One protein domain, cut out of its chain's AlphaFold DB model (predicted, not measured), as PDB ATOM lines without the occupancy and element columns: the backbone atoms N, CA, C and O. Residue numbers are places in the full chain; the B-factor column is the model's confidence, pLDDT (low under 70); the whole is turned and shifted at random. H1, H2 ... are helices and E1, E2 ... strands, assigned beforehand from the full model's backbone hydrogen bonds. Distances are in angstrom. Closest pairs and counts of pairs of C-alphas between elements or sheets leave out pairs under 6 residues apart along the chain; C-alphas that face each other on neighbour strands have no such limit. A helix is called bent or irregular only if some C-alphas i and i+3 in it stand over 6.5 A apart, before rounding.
ATOM      1  N   LEU A   4      55.727 -22.837  18.344       67.88
ATOM      2  CA  LEU A   4      54.714 -23.512  19.149       67.88
ATOM      3  C   LEU A   4      55.015 -23.403  20.651       67.88
ATOM      4  O   LEU A   4      54.129 -23.066  21.422       67.88
ATOM      5  N   TRP A   5      56.270 -23.607  21.062       69.06
ATOM      6  CA  TRP A   5      56.679 -23.507  22.466       69.06
ATOM      7  C   TRP A   5      56.490 -22.096  23.037       69.06
ATOM      8  O   TRP A   5      56.013 -21.941  24.160       69.06
ATOM      9  N   ILE A   6      56.814 -21.071  22.242       65.25
ATOM     10  CA  ILE A   6      56.608 -19.658  22.598       65.25
ATOM     11  C   ILE A   6      55.117 -19.385  22.835       65.25
ATOM     12  O   ILE A   6      54.739 -18.817  23.860       65.25
ATOM     13  N   TYR A   7      54.265 -19.861  21.924       67.94
ATOM     14  CA  TYR A   7      52.819 -19.731  22.056       67.94
ATOM     15  C   TYR A   7      52.284 -20.448  23.305       67.94
ATOM     16  O   TYR A   7      51.567 -19.832  24.094       67.94
ATOM     17  N   THR A   8      52.662 -21.712  23.524       72.31
ATOM     18  CA  THR A   8      52.150 -22.537  24.632       72.31
ATOM     19  C   THR A   8      52.587 -22.033  26.004       72.31
ATOM     20  O   THR A   8      51.786 -22.064  26.934       72.31
ATOM     21  N   ARG A   9      53.827 -21.546  26.153       72.25
ATOM     22  CA  ARG A   9      54.315 -21.012  27.435       72.25
ATOM     23  C   ARG A   9      53.558 -19.749  27.844       72.25
ATOM     24  O   ARG A   9      53.242 -19.586  29.016       72.25
ATOM     25  N   ARG A  10      53.253 -18.879  26.880       69.75
ATOM     26  CA  ARG A  10      52.490 -17.651  27.120       69.75
ATOM     27  C   ARG A  10      51.002 -17.927  27.346       69.75
ATOM     28  O   ARG A  10      50.415 -17.352  28.252       69.75
ATOM     29  N   HIS A  11      50.408 -18.801  26.538       75.38
ATOM     30  CA  HIS A  11      48.968 -19.075  26.544       75.38
ATOM     31  C   HIS A  11      48.646 -20.393  27.260       75.38
ATOM     32  O   HIS A  11      47.742 -21.127  26.857       75.38
ATOM     33  N   TRP A  12      49.379 -20.730  28.324       79.31
ATOM     34  CA  TRP A  12      49.137 -21.966  29.075       79.31
ATOM     35  C   TRP A  12      47.715 -21.998  29.663       79.31
ATOM     36  O   TRP A  12      47.110 -23.063  29.763       79.31
ATOM     37  N   GLN A  13      47.132 -20.832  29.965       79.94
ATOM     38  CA  GLN A  13      45.735 -20.702  30.377       79.94
ATOM     39  C   GLN A  13      44.775 -21.094  29.244       79.94
ATOM     40  O   GLN A  13      43.787 -21.781  29.490       79.94
ATOM     41  N   ALA A  14      45.077 -20.723  27.996       79.31
ATOM     42  CA  ALA A  14      44.288 -21.147  26.838       79.31
ATOM     43  C   ALA A  14      44.336 -22.670  26.669       79.31
ATOM     44  O   ALA A  14      43.317 -23.293  26.376       79.31
ATOM     45  N   LEU A  15      45.496 -23.285  26.935       84.38
ATOM     46  CA  LEU A  15      45.629 -24.741  26.945       84.38
ATOM     47  C   LEU A  15      44.726 -25.379  28.010       84.38
ATOM     48  O   LEU A  15      44.065 -26.371  27.717       84.38
ATOM     49  N   LEU A  16      44.617 -24.795  29.207       86.94
ATOM     50  CA  LEU A  16      43.670 -25.270  30.223       86.94
ATOM     51  C   LEU A  16      42.212 -25.164  29.767       86.94
ATOM     52  O   LEU A  16      41.442 -26.096  29.986       86.94
ATOM     53  N   VAL A  17      41.837 -24.066  29.108       85.31
ATOM     54  CA  VAL A  17      40.479 -23.879  28.568       85.31
ATOM     55  C   VAL A  17      40.171 -24.929  27.495       85.31
ATOM     56  O   VAL A  17      39.101 -25.538  27.521       85.31
ATOM     57  N   VAL A  18      41.123 -25.203  26.598       86.81
ATOM     58  CA  VAL A  18      41.010 -26.261  25.579       86.81
ATOM     59  C   VAL A  18      40.868 -27.635  26.234       86.81
ATOM     60  O   VAL A  18      39.968 -28.392  25.880       86.81
ATOM     61  N   LEU A  19      41.722 -27.963  27.207       88.88
ATOM     62  CA  LEU A  19      41.667 -29.246  27.912       88.88
ATOM     63  C   LEU A  19      40.345 -29.423  28.666       88.88
ATOM     64  O   LEU A  19      39.764 -30.507  28.630       88.88
ATOM     65  N   PHE A  20      39.843 -28.363  29.301       87.38
ATOM     66  CA  PHE A  20      38.551 -28.381  29.980       87.38
ATOM     67  C   PHE A  20      37.393 -28.607  29.001       87.38
ATOM     68  O   PHE A  20      36.522 -29.438  29.267       87.38
ATOM     69  N   LEU A  21      37.402 -27.926  27.849       86.88
ATOM     70  CA  LEU A  21      36.425 -28.151  26.782       86.88
ATOM     71  C   LEU A  21      36.456 -29.609  26.305       86.88
ATOM     72  O   LEU A  21      35.406 -30.245  26.238       86.88
ATOM     73  N   LEU A  22      37.642 -30.144  26.001       87.25
ATOM     74  CA  LEU A  22      37.804 -31.523  25.528       87.25
ATOM     75  C   LEU A  22      37.314 -32.538  26.564       87.25
ATOM     76  O   LEU A  22      36.596 -33.472  26.211       87.25
ATOM     77  N   TRP A  23      37.649 -32.337  27.840       89.00
ATOM     78  CA  TRP A  23      37.152 -33.169  28.934       89.00
ATOM     79  C   TRP A  23      35.622 -33.140  29.022       89.00
ATOM     80  O   TRP A  23      34.992 -34.189  29.172       89.00
ATOM     81  N   ARG A  24      35.009 -31.960  28.874       82.62
ATOM     82  CA  ARG A  24      33.550 -31.813  28.907       82.62
ATOM     83  C   ARG A  24      32.873 -32.463  27.700       82.62
ATOM     84  O   ARG A  24      31.919 -33.210  27.882       82.62
ATOM     85  N   MET A  25      33.400 -32.256  26.491       84.12
ATOM     86  CA  MET A  25      32.913 -32.923  25.274       84.12
ATOM     87  C   MET A  25      33.047 -34.446  25.359       84.12
ATOM     88  O   MET A  25      32.173 -35.168  24.888       84.12
ATOM     89  N   TRP A  26      34.123 -34.945  25.971       86.19
ATOM     90  CA  TRP A  26      34.303 -36.375  26.212       86.19
ATOM     91  C   TRP A  26      33.262 -36.930  27.192       86.19
ATOM     92  O   TRP A  26      32.703 -37.997  26.950       86.19
ATOM     93  N   ARG A  27      32.984 -36.206  28.284       85.38
ATOM     94  CA  ARG A  27      32.019 -36.613  29.316       85.38
ATOM     95  C   ARG A  27      30.571 -36.594  28.820       85.38
ATOM     96  O   ARG A  27      29.836 -37.541  29.082       85.38
ATOM     97  N   ASP A  28      30.179 -35.527  28.130       80.06
ATOM     98  CA  ASP A  28      28.787 -35.275  27.726       80.06
ATOM     99  C   ASP A  28      28.484 -35.825  26.312       80.06
ATOM    100  O   ASP A  28      27.334 -35.845  25.866       80.06
ATOM    101  N   GLY A  29      29.515 -36.276  25.585       71.38
ATOM    102  CA  GLY A  29      29.439 -36.658  24.175       71.38
ATOM    103  C   GLY A  29      29.169 -35.466  23.243       71.38
ATOM    104  O   GLY A  29      29.072 -34.319  23.670       71.38
ATOM    105  N   LEU A  30      28.985 -35.729  21.940       68.25
ATOM    106  CA  LEU A  30      28.645 -34.700  20.934       68.25
ATOM    107  C   LEU A  30      27.216 -34.137  21.073       68.25
ATOM    108  O   LEU A  30      26.832 -33.250  20.313       68.25
ATOM    109  N   GLN A  31      26.430 -34.619  22.041       65.88
ATOM    110  CA  GLN A  31      25.085 -34.113  22.352       65.88
ATOM    111  C   GLN A  31      25.107 -32.809  23.163       65.88
ATOM    112  O   GLN A  31      24.100 -32.388  23.731       65.88
ATOM    113  N   SER A  32      26.264 -32.161  23.233       67.38
ATOM    114  CA  SER A  32      26.443 -30.922  23.965       67.38
ATOM    115  C   SER A  32      25.565 -29.804  23.399       67.38
ATOM    116  O   SER A  32      25.426 -29.649  22.185       67.38
ATOM    117  N   GLY A  33      24.996 -28.987  24.288       80.12
ATOM    118  CA  GLY A  33      24.158 -27.855  23.900       80.12
ATOM    119  C   GLY A  33      24.894 -26.805  23.047       80.12
ATOM    120  O   GLY A  33      26.128 -26.760  23.027       80.12
ATOM    121  N   PRO A  34      24.154 -25.898  22.381       86.00
ATOM    122  CA  PRO A  34      24.706 -24.925  21.427       86.00
ATOM    123  C   PRO A  34      25.792 -24.016  22.018       86.00
ATOM    124  O   PRO A  34      26.699 -23.594  21.308       86.00
ATOM    125  N   ALA A  35      25.750 -23.743  23.324       86.00
ATOM    126  CA  ALA A  35      26.767 -22.934  23.990       86.00
ATOM    127  C   ALA A  35      28.140 -23.630  24.095       86.00
ATOM    128  O   ALA A  35      29.152 -22.932  24.056       86.00
ATOM    129  N   LEU A  36      28.211 -24.968  24.139       86.81
ATOM    130  CA  LEU A  36      29.502 -25.668  24.112       86.81
ATOM    131  C   LEU A  36      30.158 -25.554  22.731       86.81
ATOM    132  O   LEU A  36      31.351 -25.286  22.628       86.81
ATOM    133  N   TRP A  37      29.361 -25.683  21.669       88.25
ATOM    134  CA  TRP A  37      29.817 -25.481  20.293       88.25
ATOM    135  C   TRP A  37      30.231 -24.035  20.022       88.25
ATOM    136  O   TRP A  37      31.242 -23.803  19.358       88.25
ATOM    137  N   LEU A  38      29.505 -23.064  20.583       90.81
ATOM    138  CA  LEU A  38      29.907 -21.660  20.545       90.81
ATOM    139  C   LEU A  38      31.262 -21.455  21.237       90.81
ATOM    140  O   LEU A  38      32.150 -20.838  20.653       90.81
ATOM    141  N   ALA A  39      31.450 -22.008  22.441       90.00
ATOM    142  CA  ALA A  39      32.728 -21.935  23.150       90.00
ATOM    143  C   ALA A  39      33.866 -22.583  22.341       90.00
ATOM    144  O   ALA A  39      34.934 -21.989  22.207       90.00
ATOM    145  N   ALA A  40      33.624 -23.750  21.735       90.31
ATOM    146  CA  ALA A  40      34.587 -24.416  20.860       90.31
ATOM    147  C   ALA A  40      34.979 -23.547  19.655       90.31
ATOM    148  O   ALA A  40      36.167 -23.383  19.374       90.31
ATOM    149  N   GLY A  41      34.001 -22.942  18.975       93.06
ATOM    150  CA  GLY A  41      34.248 -22.041  17.849       93.06
ATOM    151  C   GLY A  41      35.061 -20.806  18.244       93.06
ATOM    152  O   GLY A  41      36.014 -20.451  17.550       93.06
ATOM    153  N   LEU A  42      34.738 -20.194  19.387       94.25
ATOM    154  CA  LEU A  42      35.481 -19.053  19.930       94.25
ATOM    155  C   LEU A  42      36.929 -19.419  20.278       94.25
ATOM    156  O   LEU A  42      37.834 -18.644  19.978       94.25
ATOM    157  N   ILE A  43      37.159 -20.605  20.848       91.44
ATOM    158  CA  ILE A  43      38.506 -21.104  21.155       91.44
ATOM    159  C   ILE A  43      39.320 -21.290  19.878       91.44
ATOM    160  O   ILE A  43      40.428 -20.763  19.779       91.44
ATOM    161  N   VAL A  44      38.768 -21.992  18.886       92.50
ATOM    162  CA  VAL A  44      39.452 -22.231  17.607       92.50
ATOM    163  C   VAL A  44      39.780 -20.908  16.919       92.50
ATOM    164  O   VAL A  44      40.911 -20.717  16.470       92.50
ATOM    165  N   LEU A  45      38.825 -19.977  16.876       94.00
ATOM    166  CA  LEU A  45      39.028 -18.671  16.258       94.00
ATOM    167  C   LEU A  45      40.067 -17.833  17.015       94.00
ATOM    168  O   LEU A  45      40.977 -17.298  16.388       94.00
ATOM    169  N   GLY A  46      39.980 -17.754  18.346       92.31
ATOM    170  CA  GLY A  46      40.936 -17.012  19.173       92.31
ATOM    171  C   GLY A  46      42.364 -17.532  19.025       92.31
ATOM    172  O   GLY A  46      43.290 -16.752  18.790       92.31
ATOM    173  N   MET A  47      42.538 -18.857  19.052       89.25
ATOM    174  CA  MET A  47      43.834 -19.489  18.801       89.25
ATOM    175  C   MET A  47      44.353 -19.201  17.389       89.25
ATOM    176  O   MET A  47      45.526 -18.867  17.228       89.25
ATOM    177  N   ALA A  48      43.494 -19.310  16.372       91.19
ATOM    178  CA  ALA A  48      43.874 -19.058  14.986       91.19
ATOM    179  C   ALA A  48      44.328 -17.607  14.771       91.19
ATOM    180  O   ALA A  48      45.340 -17.389  14.106       91.19
ATOM    181  N   LEU A  49      43.635 -16.628  15.364       90.88
ATOM    182  CA  LEU A  49      44.019 -15.216  15.285       90.88
ATOM    183  C   LEU A  49      45.381 -14.964  15.943       90.88
ATOM    184  O   LEU A  49      46.245 -14.356  15.312       90.88
ATOM    185  N   ASN A  50      45.613 -15.481  17.154       89.00
ATOM    186  CA  ASN A  50      46.901 -15.301  17.834       89.00
ATOM    187  C   ASN A  50      48.046 -15.983  17.072       89.00
ATOM    188  O   ASN A  50      49.105 -15.388  16.874       89.00
ATOM    189  N   LEU A  51      47.835 -17.216  16.598       87.12
ATOM    190  CA  LEU A  51      48.836 -17.926  15.801       87.12
ATOM    191  C   LEU A  51      49.134 -17.190  14.497       87.12
ATOM    192  O   LEU A  51      50.303 -17.046  14.148       87.12
ATOM    193  N   LEU A  52      48.112 -16.696  13.796       89.44
ATOM    194  CA  LEU A  52      48.286 -15.942  12.557       89.44
ATOM    195  C   LEU A  52      49.181 -14.717  12.772       89.44
ATOM    196  O   LEU A  52      50.122 -14.512  12.006       89.44
ATOM    197  N   VAL A  53      48.935 -13.938  13.827       87.44
ATOM    198  CA  VAL A  53      49.761 -12.766  14.160       87.44
ATOM    199  C   VAL A  53      51.203 -13.169  14.442       87.44
ATOM    200  O   VAL A  53      52.116 -12.556  13.887       87.44
ATOM    201  N   ILE A  54      51.406 -14.229  15.229       85.19
ATOM    202  CA  ILE A  54      52.741 -14.745  15.558       85.19
ATOM    203  C   ILE A  54      53.476 -15.227  14.307       85.19
ATOM    204  O   ILE A  54      54.662 -14.951  14.142       85.19
ATOM    205  N   PHE A  55      52.793 -15.934  13.407       85.94
ATOM    206  CA  PHE A  55      53.400 -16.431  12.173       85.94
ATOM    207  C   PHE A  55      53.779 -15.308  11.212       85.94
ATOM    208  O   PHE A  55      54.814 -15.404  10.553       85.94
ATOM    209  N   VAL A  56      52.951 -14.267  11.125       88.50
ATOM    210  CA  VAL A  56      53.162 -13.154  10.195       88.50
ATOM    211  C   VAL A  56      54.226 -12.173  10.704       88.50
ATOM    212  O   VAL A  56      54.932 -11.593   9.882       88.50
ATOM    213  N   ASN A  57      54.361 -12.003  12.022       85.00
ATOM    214  CA  ASN A  57      55.283 -11.035  12.634       85.00
ATOM    215  C   ASN A  57      56.486 -11.677  13.349       85.00
ATOM    216  O   ASN A  57      57.239 -10.979  14.014       85.00
ATOM    217  N   ASP A  58      56.662 -12.997  13.230       81.62
ATOM    218  CA  ASP A  58      57.728 -13.782  13.883       81.62
ATOM    219  C   ASP A  58      57.807 -13.606  15.414       81.62
ATOM    220  O   ASP A  58      58.868 -13.653  16.031       81.62
ATOM    221  N   GLY A  59      56.651 -13.406  16.042       79.88
ATOM    222  CA  GLY A  59      56.504 -13.106  17.465       79.88
ATOM    223  C   GLY A  59      55.187 -12.382  17.716       79.88
ATOM    224  O   GLY A  59      54.492 -12.039  16.759       79.88
ATOM    225  N   MET A  60      54.826 -12.151  18.979       83.88
ATOM    226  CA  MET A  60      53.631 -11.359  19.267       83.88
ATOM    227  C   MET A  60      54.008  -9.878  19.405       83.88
ATOM    228  O   MET A  60      54.771  -9.532  20.312       83.88
ATOM    229  N   PRO A  61      53.488  -8.992  18.543       84.06
ATOM    230  CA  PRO A  61      53.658  -7.565  18.727       84.06
ATOM    231  C   PRO A  61      52.828  -7.108  19.927       84.06
ATOM    232  O   PRO A  61      51.686  -7.543  20.104       84.06
ATOM    233  N   ALA A  62      53.373  -6.193  20.719       82.12
ATOM    234  CA  ALA A  62      52.653  -5.574  21.820       82.12
ATOM    235  C   ALA A  62      52.826  -4.058  21.824       82.12
ATOM    236  O   ALA A  62      53.881  -3.522  21.476       82.12
ATOM    237  N   ARG A  63      51.770  -3.347  22.222       81.06
ATOM    238  CA  ARG A  63      51.755  -1.885  22.347       81.06
ATOM    239  C   ARG A  63      52.389  -1.441  23.671       81.06
ATOM    240  O   ARG A  63      51.754  -0.752  24.461       81.06
ATOM    241  N   VAL A  64      53.633  -1.854  23.883       76.75
ATOM    242  CA  VAL A  64      54.496  -1.463  25.008       76.75
ATOM    243  C   VAL A  64      55.853  -1.009  24.503       76.75
ATOM    244  O   VAL A  64      56.278  -1.382  23.403       76.75
ATOM    245  N   SER A  65      56.523  -0.178  25.296       71.69
ATOM    246  CA  SER A  65      57.894   0.230  25.004       71.69
ATOM    247  C   SER A  65      58.854  -0.960  25.164       71.69
ATOM    248  O   SER A  65      58.601  -1.890  25.927       71.69
ATOM    249  N   ALA A  66      59.992  -0.949  24.461       69.62
ATOM    250  CA  ALA A  66      61.007  -2.007  24.586       69.62
ATOM    251  C   ALA A  66      61.611  -2.112  26.005       69.62
ATOM    252  O   ALA A  66      62.230  -3.121  26.354       69.62
ATOM    253  N   GLU A  67      61.462  -1.053  26.798       67.69
ATOM    254  CA  GLU A  67      61.935  -0.919  28.177       67.69
ATOM    255  C   GLU A  67      60.973  -1.576  29.178       67.69
ATOM    256  O   GLU A  67      61.407  -2.036  30.229       67.69
ATOM    257  N   GLU A  68      59.686  -1.674  28.830       69.62
ATOM    258  CA  GLU A  68      58.650  -2.353  29.621       69.62
ATOM    259  C   GLU A  68      58.632  -3.872  29.406       69.62
ATOM    260  O   GLU A  68      58.101  -4.606  30.238       69.62
ATOM    261  N   ILE A  69      59.219  -4.355  28.308       66.69
ATOM    262  CA  ILE A  69      59.357  -5.788  28.044       66.69
ATOM    263  C   ILE A  69      60.535  -6.308  28.873       66.69
ATOM    264  O   ILE A  69      61.696  -6.026  28.552       66.69
ATOM    265  N   GLY A  70      60.236  -7.079  29.923       69.31
ATOM    266  CA  GLY A  70      61.251  -7.719  30.760       69.31
ATOM    267  C   GLY A  70      62.203  -8.588  29.933       69.31
ATOM    268  O   GLY A  70      61.819  -9.130  28.898       69.31
ATOM    269  N   ASP A  71      63.454  -8.741  30.373       68.69
ATOM    270  CA  ASP A  71      64.484  -9.438  29.585       68.69
ATOM    271  C   ASP A  71      64.092 -10.879  29.209       68.69
ATOM    272  O   ASP A  71      64.369 -11.327  28.095       68.69
ATOM    273  N   ASP A  72      63.353 -11.567  30.083       65.94
ATOM    274  CA  ASP A  72      62.810 -12.909  29.830       65.94
ATOM    275  C   ASP A  72      61.678 -12.926  28.781       65.94
ATOM    276  O   ASP A  72      61.405 -13.956  28.158       65.94
ATOM    277  N   GLU A  73      61.016 -11.788  28.566       65.31
ATOM    278  CA  GLU A  73      59.859 -11.613  27.684       65.31
ATOM    279  C   GLU A  73      60.238 -11.068  26.299       65.31
ATOM    280  O   GLU A  73      59.481 -11.246  25.341       65.31
ATOM    281  N   ARG A  74      61.440 -10.489  26.146       66.44
ATOM    282  CA  ARG A  74      61.978  -9.969  24.868       66.44
ATOM    283  C   ARG A  74      62.136 -11.030  23.780       66.44
ATOM    284  O   ARG A  74      62.180 -10.712  22.597       66.44
ATOM    285  N   LEU A  75      62.188 -12.303  24.168       63.41
ATOM    286  CA  LEU A  75      62.167 -13.443  23.244       63.41
ATOM    287  C   LEU A  75      60.773 -13.712  22.645       63.41
ATOM    288  O   LEU A  75      60.630 -14.591  21.791       63.41
ATOM    289  N   HIS A  76      59.730 -13.043  23.139       65.75
ATOM    290  CA  HIS A  76      58.324 -13.365  22.872       65.75
ATOM    291  C   HIS A  76      57.521 -12.153  22.405       65.75
ATOM    292  O   HIS A  76      56.645 -12.292  21.545       65.75
ATOM    293  N   TYR A  77      57.851 -10.991  22.957       69.50
ATOM    294  CA  TYR A  77      57.242  -9.716  22.645       69.50
ATOM    295  C   TYR A  77      58.217  -8.840  21.888       69.50
ATOM    296  O   TYR A  77      59.383  -8.710  22.262       69.50
ATOM    297  N   HIS A  78      57.709  -8.193  20.851       76.69
ATOM    298  CA  HIS A  78      58.384  -7.052  20.263       76.69
ATOM    299  C   HIS A  78      57.447  -5.842  20.283       76.69
ATOM    300  O   HIS A  78      56.228  -6.005  20.156       76.69
ATOM    301  N   PRO A  79      57.989  -4.626  20.441       83.44
ATOM    302  CA  PRO A  79      57.195  -3.415  20.338       83.44
ATOM    303  C   PRO A  79      56.511  -3.341  18.977       83.44
ATOM    304  O   PRO A  79      57.097  -3.684  17.944       83.44
ATOM    305  N   LEU A  80      55.273  -2.863  18.974       84.81
ATOM    306  CA  LEU A  80      54.549  -2.589  17.742       84.81
ATOM    307  C   LEU A  80      55.313  -1.539  16.915       84.81
ATOM    308  O   LEU A  80      55.682  -0.484  17.428       84.81
ATOM    309  N   SER A  81      55.559  -1.837  15.639       83.88
ATOM    310  CA  SER A  81      56.336  -0.986  14.728       83.88
ATOM    311  C   SER A  81      55.580  -0.739  13.422       83.88
ATOM    312  O   SER A  81      54.578  -1.395  13.142       83.88
ATOM    313  N   GLU A  82      56.086   0.155  12.570       82.00
ATOM    314  CA  GLU A  82      55.518   0.389  11.231       82.00
ATOM    315  C   GLU A  82      55.574  -0.855  10.325       82.00
ATOM    316  O   GLU A  82      54.796  -0.980   9.382       82.00
ATOM    317  N   SER A  83      56.470  -1.802  10.627       84.44
ATOM    318  CA  SER A  83      56.587  -3.067   9.894       84.44
ATOM    319  C   SER A  83      55.594  -4.140  10.358       84.44
ATOM    320  O   SER A  83      55.421  -5.153   9.673       84.44
ATOM    321  N   THR A  84      54.918  -3.923  11.495       85.19
ATOM    322  CA  THR A  84      53.977  -4.879  12.082       85.19
ATOM    323  C   THR A  84      52.737  -5.023  11.202       85.19
ATOM    324  O   THR A  84      51.946  -4.097  11.016       85.19
ATOM    325  N   ARG A  85      52.523  -6.232  10.691       84.88
ATOM    326  CA  ARG A  85      51.324  -6.600   9.936       84.88
ATOM    327  C   ARG A  85      50.265  -7.122  10.897       84.88
ATOM    328  O   ARG A  85      50.581  -7.759  11.894       84.88
ATOM    329  N   LEU A  86      48.988  -6.901  10.587       86.06
ATOM    330  CA  LEU A  86      47.877  -7.291  11.470       86.06
ATOM    331  C   LEU A  86      47.982  -6.659  12.874       86.06
ATOM    332  O   LEU A  86      47.607  -7.277  13.866       86.06
ATOM    333  N   ALA A  87      48.451  -5.409  12.956       84.12
ATOM    334  CA  ALA A  87      48.602  -4.664  14.210       84.12
ATOM    335  C   ALA A  87      47.320  -4.646  15.070       84.12
ATOM    336  O   ALA A  87      47.382  -4.700  16.292       84.12
ATOM    337  N   VAL A  88      46.141  -4.651  14.437       85.69
ATOM    338  CA  VAL A  88      44.835  -4.709  15.122       85.69
ATOM    339  C   VAL A  88      44.651  -5.997  15.933       85.69
ATOM    340  O   VAL A  88      43.925  -5.994  16.921       85.69
ATOM    341  N   LEU A  89      45.309  -7.090  15.548       85.19
ATOM    342  CA  LEU A  89      45.244  -8.383  16.231       85.19
ATOM    343  C   LEU A  89      46.379  -8.586  17.253       85.19
ATOM    344  O   LEU A  89      46.455  -9.639  17.877       85.19
ATOM    345  N   SER A  90      47.265  -7.599  17.405       86.12
ATOM    346  CA  SER A  90      48.376  -7.618  18.367       86.12
ATOM    347  C   SER A  90      47.891  -7.400  19.806       86.12
ATOM    348  O   SER A  90      46.698  -7.194  20.041       86.12
ATOM    349  N   ASP A  91      48.804  -7.399  20.774       83.38
ATOM    350  CA  ASP A  91      48.455  -7.095  22.164       83.38
ATOM    351  C   ASP A  91      48.417  -5.593  22.393       83.38
ATOM    352  O   ASP A  91      49.446  -4.915  22.370       83.38
ATOM    353  N   TRP A  92      47.232  -5.041  22.614       80.12
ATOM    354  CA  TRP A  92      47.104  -3.597  22.835       80.12
ATOM    355  C   TRP A  92      45.946  -3.208  23.741       80.12
ATOM    356  O   TRP A  92      45.744  -2.014  23.962       80.12
ATOM    357  N   ILE A  93      45.191  -4.177  24.262       74.94
ATOM    358  CA  ILE A  93      44.076  -3.922  25.171       74.94
ATOM    359  C   ILE A  93      44.616  -4.048  26.599       74.94
ATOM    360  O   ILE A  93      44.875  -5.170  27.042       74.94
ATOM    361  N   PRO A  94      44.834  -2.930  27.317       76.50
ATOM    362  CA  PRO A  94      45.315  -2.982  28.687       76.50
ATOM    363  C   PRO A  94      44.197  -3.478  29.610       76.50
ATOM    364  O   PRO A  94      43.117  -2.889  29.672       76.50
ATOM    365  N   VAL A  95      44.464  -4.553  30.347       72.56
ATOM    366  CA  VAL A  95      43.580  -5.100  31.384       72.56
ATOM    367  C   VAL A  95      44.396  -5.263  32.664       72.56
ATOM    368  O   VAL A  95      45.046  -6.282  32.894       72.56
ATOM    369  N   GLY A  96      44.397  -4.222  33.499       75.62
ATOM    370  CA  GLY A  96      45.257  -4.160  34.682       75.62
ATOM    371  C   GLY A  96      46.734  -4.159  34.280       75.62
ATOM    372  O   GLY A  96      47.178  -3.246  33.595       75.62
ATOM    373  N   SER A  97      47.476  -5.187  34.698       69.00
ATOM    374  CA  SER A  97      48.886  -5.390  34.337       69.00
ATOM    375  C   SER A  97      49.088  -6.286  33.106       69.00
ATOM    376  O   SER A  97      50.218  -6.661  32.813       69.00
ATOM    377  N   LEU A  98      48.010  -6.691  32.427       70.31
ATOM    378  CA  LEU A  98      48.062  -7.580  31.266       70.31
ATOM    379  C   LEU A  98      47.772  -6.811  29.981       70.31
ATOM    380  O   LEU A  98      46.917  -5.925  29.949       70.31
ATOM    381  N   LEU A  99      48.440  -7.211  28.904       78.12
ATOM    382  CA  LEU A  99      48.071  -6.823  27.551       78.12
ATOM    383  C   LEU A  99      47.348  -7.990  26.903       78.12
ATOM    384  O   LEU A  99      47.817  -9.125  26.945       78.12
ATOM    385  N   VAL A 100      46.198  -7.686  26.326       83.75
ATOM    386  CA  VAL A 100      45.286  -8.686  25.788       83.75
ATOM    387  C   VAL A 100      45.143  -8.452  24.287       83.75
ATOM    388  O   VAL A 100      44.966  -7.309  23.840       83.75
ATOM    389  N   SER A 101      45.227  -9.527  23.505       88.62
ATOM    390  CA  SER A 101      44.898  -9.506  22.080       88.62
ATOM    391  C   SER A 101      43.391  -9.705  21.851       88.62
ATOM    392  O   SER A 101      42.681 -10.245  22.707       88.62
ATOM    393  N   PRO A 102      42.856  -9.381  20.661       89.81
ATOM    394  CA  PRO A 102      41.504  -9.798  20.297       89.81
ATOM    395  C   PRO A 102      41.281 -11.319  20.370       89.81
ATOM    396  O   PRO A 102      40.181 -11.756  20.703       89.81
ATOM    397  N   GLY A 103      42.304 -12.134  20.089       89.56
ATOM    398  CA  GLY A 103      42.209 -13.589  20.223       89.56
ATOM    399  C   GLY A 103      42.098 -14.040  21.682       89.56
ATOM    400  O   GLY A 103      41.305 -14.932  21.983       89.56
ATOM    401  N   ASP A 104      42.795 -13.367  22.598       88.06
ATOM    402  CA  ASP A 104      42.698 -13.613  24.040       88.06
ATOM    403  C   ASP A 104      41.306 -13.264  24.583       88.06
ATOM    404  O   ASP A 104      40.764 -13.997  25.410       88.06
ATOM    405  N   ILE A 105      40.665 -12.213  24.059       90.31
ATOM    406  CA  ILE A 105      39.270 -11.892  24.396       90.31
ATOM    407  C   ILE A 105      38.338 -13.043  24.020       90.31
ATOM    408  O   ILE A 105      37.500 -13.435  24.833       90.31
ATOM    409  N   LEU A 106      38.476 -13.613  22.818       92.69
ATOM    410  CA  LEU A 106      37.645 -14.748  22.402       92.69
ATOM    411  C   LEU A 106      37.843 -15.954  23.329       92.69
ATOM    412  O   LEU A 106      36.867 -16.611  23.698       92.69
ATOM    413  N   LEU A 107      39.082 -16.201  23.758       90.56
ATOM    414  CA  LEU A 107      39.406 -17.254  24.718       90.56
ATOM    415  C   LEU A 107      38.785 -16.987  26.097       90.56
ATOM    416  O   LEU A 107      38.214 -17.905  26.690       90.56
ATOM    417  N   PHE A 108      38.819 -15.746  26.592       90.44
ATOM    418  CA  PHE A 108      38.174 -15.373  27.854       90.44
ATOM    419  C   PHE A 108      36.650 -15.484  27.793       90.44
ATOM    420  O   PHE A 108      36.040 -15.994  28.732       90.44
ATOM    421  N   VAL A 109      36.027 -15.073  26.686       91.75
ATOM    422  CA  VAL A 109      34.578 -15.225  26.490       91.75
ATOM    423  C   VAL A 109      34.197 -16.706  26.448       91.75
ATOM    424  O   VAL A 109      33.241 -17.109  27.110       91.75
ATOM    425  N   ALA A 110      34.963 -17.539  25.737       90.50
ATOM    426  CA  ALA A 110      34.735 -18.982  25.720       90.50
ATOM    427  C   ALA A 110      34.863 -19.598  27.120       90.50
ATOM    428  O   ALA A 110      33.996 -20.369  27.537       90.50
ATOM    429  N   ALA A 111      35.898 -19.220  27.874       89.31
ATOM    430  CA  ALA A 111      36.081 -19.660  29.254       89.31
ATOM    431  C   ALA A 111      34.906 -19.234  30.149       89.31
ATOM    432  O   ALA A 111      34.391 -20.050  30.911       89.31
ATOM    433  N   ALA A 112      34.427 -17.994  30.016       90.75
ATOM    434  CA  ALA A 112      33.268 -17.506  30.756       90.75
ATOM    435  C   ALA A 112      32.003 -18.316  30.436       90.75
ATOM    436  O   ALA A 112      31.310 -18.737  31.359       90.75
ATOM    437  N   ILE A 113      31.731 -18.610  29.157       89.56
ATOM    438  CA  ILE A 113      30.602 -19.468  28.749       89.56
ATOM    439  C   ILE A 113      30.707 -20.843  29.417       89.56
ATOM    440  O   ILE A 113      29.729 -21.326  29.986       89.56
ATOM    441  N   LEU A 114      31.892 -21.456  29.385       86.75
ATOM    442  CA  LEU A 114      32.141 -22.771  29.977       86.75
ATOM    443  C   LEU A 114      31.941 -22.775  31.499       86.75
ATOM    444  O   LEU A 114      31.330 -23.704  32.037       86.75
ATOM    445  N   VAL A 115      32.412 -21.740  32.198       87.69
ATOM    446  CA  VAL A 115      32.212 -21.584  33.648       87.69
ATOM    447  C   VAL A 115      30.735 -21.371  33.965       87.69
ATOM    448  O   VAL A 115      30.188 -22.105  34.785       87.69
ATOM    449  N   LEU A 116      30.062 -20.444  33.280       88.62
ATOM    450  CA  LEU A 116      28.637 -20.166  33.487       88.62
ATOM    451  C   LEU A 116      27.784 -21.414  33.235       88.62
ATOM    452  O   LEU A 116      26.935 -21.751  34.054       88.62
ATOM    453  N   GLN A 117      28.064 -22.162  32.168       85.25
ATOM    454  CA  GLN A 117      27.412 -23.446  31.910       85.25
ATOM    455  C   GLN A 117      27.732 -24.526  32.944       85.25
ATOM    456  O   GLN A 117      27.044 -25.536  32.989       85.25
ATOM    457  N   THR A 118      28.814 -24.414  33.707       81.88
ATOM    458  CA  THR A 118      29.107 -25.372  34.786       81.88
ATOM    459  C   THR A 118      28.376 -24.978  36.062       81.88
ATOM    460  O   THR A 118      27.841 -25.835  36.751       81.88
ATOM    461  N   VAL A 119      28.343 -23.679  36.360       83.31
ATOM    462  CA  VAL A 119      27.772 -23.134  37.595       83.31
ATOM    463  C   VAL A 119      26.243 -23.115  37.557       83.31
ATOM    464  O   VAL A 119      25.612 -23.408  38.567       83.31
ATOM    465  N   PHE A 120      25.643 -22.786  36.410       78.56
ATOM    466  CA  PHE A 120      24.195 -22.583  36.278       78.56
ATOM    467  C   PHE A 120      23.446 -23.736  35.603       78.56
ATOM    468  O   PHE A 120      22.227 -23.674  35.514       78.56
ATOM    469  N   ALA A 121      24.133 -24.778  35.129       63.38
ATOM    470  CA  ALA A 121      23.475 -25.979  34.598       63.38
ATOM    471  C   ALA A 121      23.152 -27.019  35.692       63.38
ATOM    472  O   ALA A 121      23.168 -28.217  35.412       63.38
TER     473      ALA A 121
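AT A GLANCE: This is residues 4 to 121 of the 122 residues of an uncharacterized protein of Schlesneria paludicola (UniProt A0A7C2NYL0). What is the main picture? Two long helices, H3 and H4, pack side by side and run opposite ways, and H2 slants over them, packing on H4 with residues 14 to 21. At the end where H3 finishes and H4 begins sits a head of long loops with two small strand pairs, E1 with E2 and E3 with E4; at the other end residues 26 to 31 of H2 stick out. What is it made of? The printed part has 118 residues, with four named helices and four named strands in the order H1 H2 H3 E1 E2 E3 E4 H4, mostly helix; E1 and E2 are parallel, E3 and E4 antiparallel. It is elongated, spanning 48 by 27 by 23 A, and only just compact, close to loose, with a radius of gyration of the C-alphas of 15.7 A.

IN THESE COORDINATES: Where do the first helices lie? H1 is residues 4 to 10, from C-alpha 4 at (54.714, -23.512, 19.149). H2 is residues 12 to 31, 27.8 A long, with a kink of 60 degrees near residue 25; it is irregular, with C-alphas 27 and 30 9.2 A apart. H3 is residues 34 to 57, 34.7 A, ending at (55.283, -11.035, 12.634). What follows? The strands are E1, residues 60 to 62, E2, 77 to 79, E3, 93 to 95, and E4, 98 to 100. H4, residues 102 to 119, is 25.8 A long and ends at (27.772, -23.134, 37.595).

HOW THE PARTS SIT: How do the helices stand? H1 is close to H3 but not clearly touching, with the C-alphas of Tyr 7 and Leu 51 closest at 7.6 A. H2 and H3, a helical hairpin, only just touch, with 3 pairs of C-alphas within 8 A, the closest Leu 21 and Ala 40 at 7.2 A; their shallow tilt of 33 degrees, opposite ways, is only just short of steep. H2 touches H4 at a steep tilt of 48 degrees, the same way, closest at the C-alphas of Val 17 and Ala 111, 6.1 A. Which pair of helices comes closest? H3 and H4 touch at a shallow tilt of 23 degrees, opposite ways, with the C-alphas of Gly 46 and Gly 103 3.8 A apart. What do the backbone atoms show? N 62 and O 78 of E1 and E2 are 2.9 A apart, and N 95 and O 98 of the hairpin E3 and E4 are 2.8 A apart, both within hydrogen-bond range. Every O i to N i+4 pair is within range in H1, H3 and H4, and 14 of 16 in H2.

THE WHOLE: How large is it? The two C-alphas farthest apart, those of Gln 31 and Glu 67, are 49.9 A apart. Is it continuous? The printed part has no cut; the links E1 to E2 and E2 to E3 are long. Where is confidence low? The model's pLDDT is under 70 in 22 of the 118 printed residues, among them 4 to 7, 30 to 32 and 66 to 77.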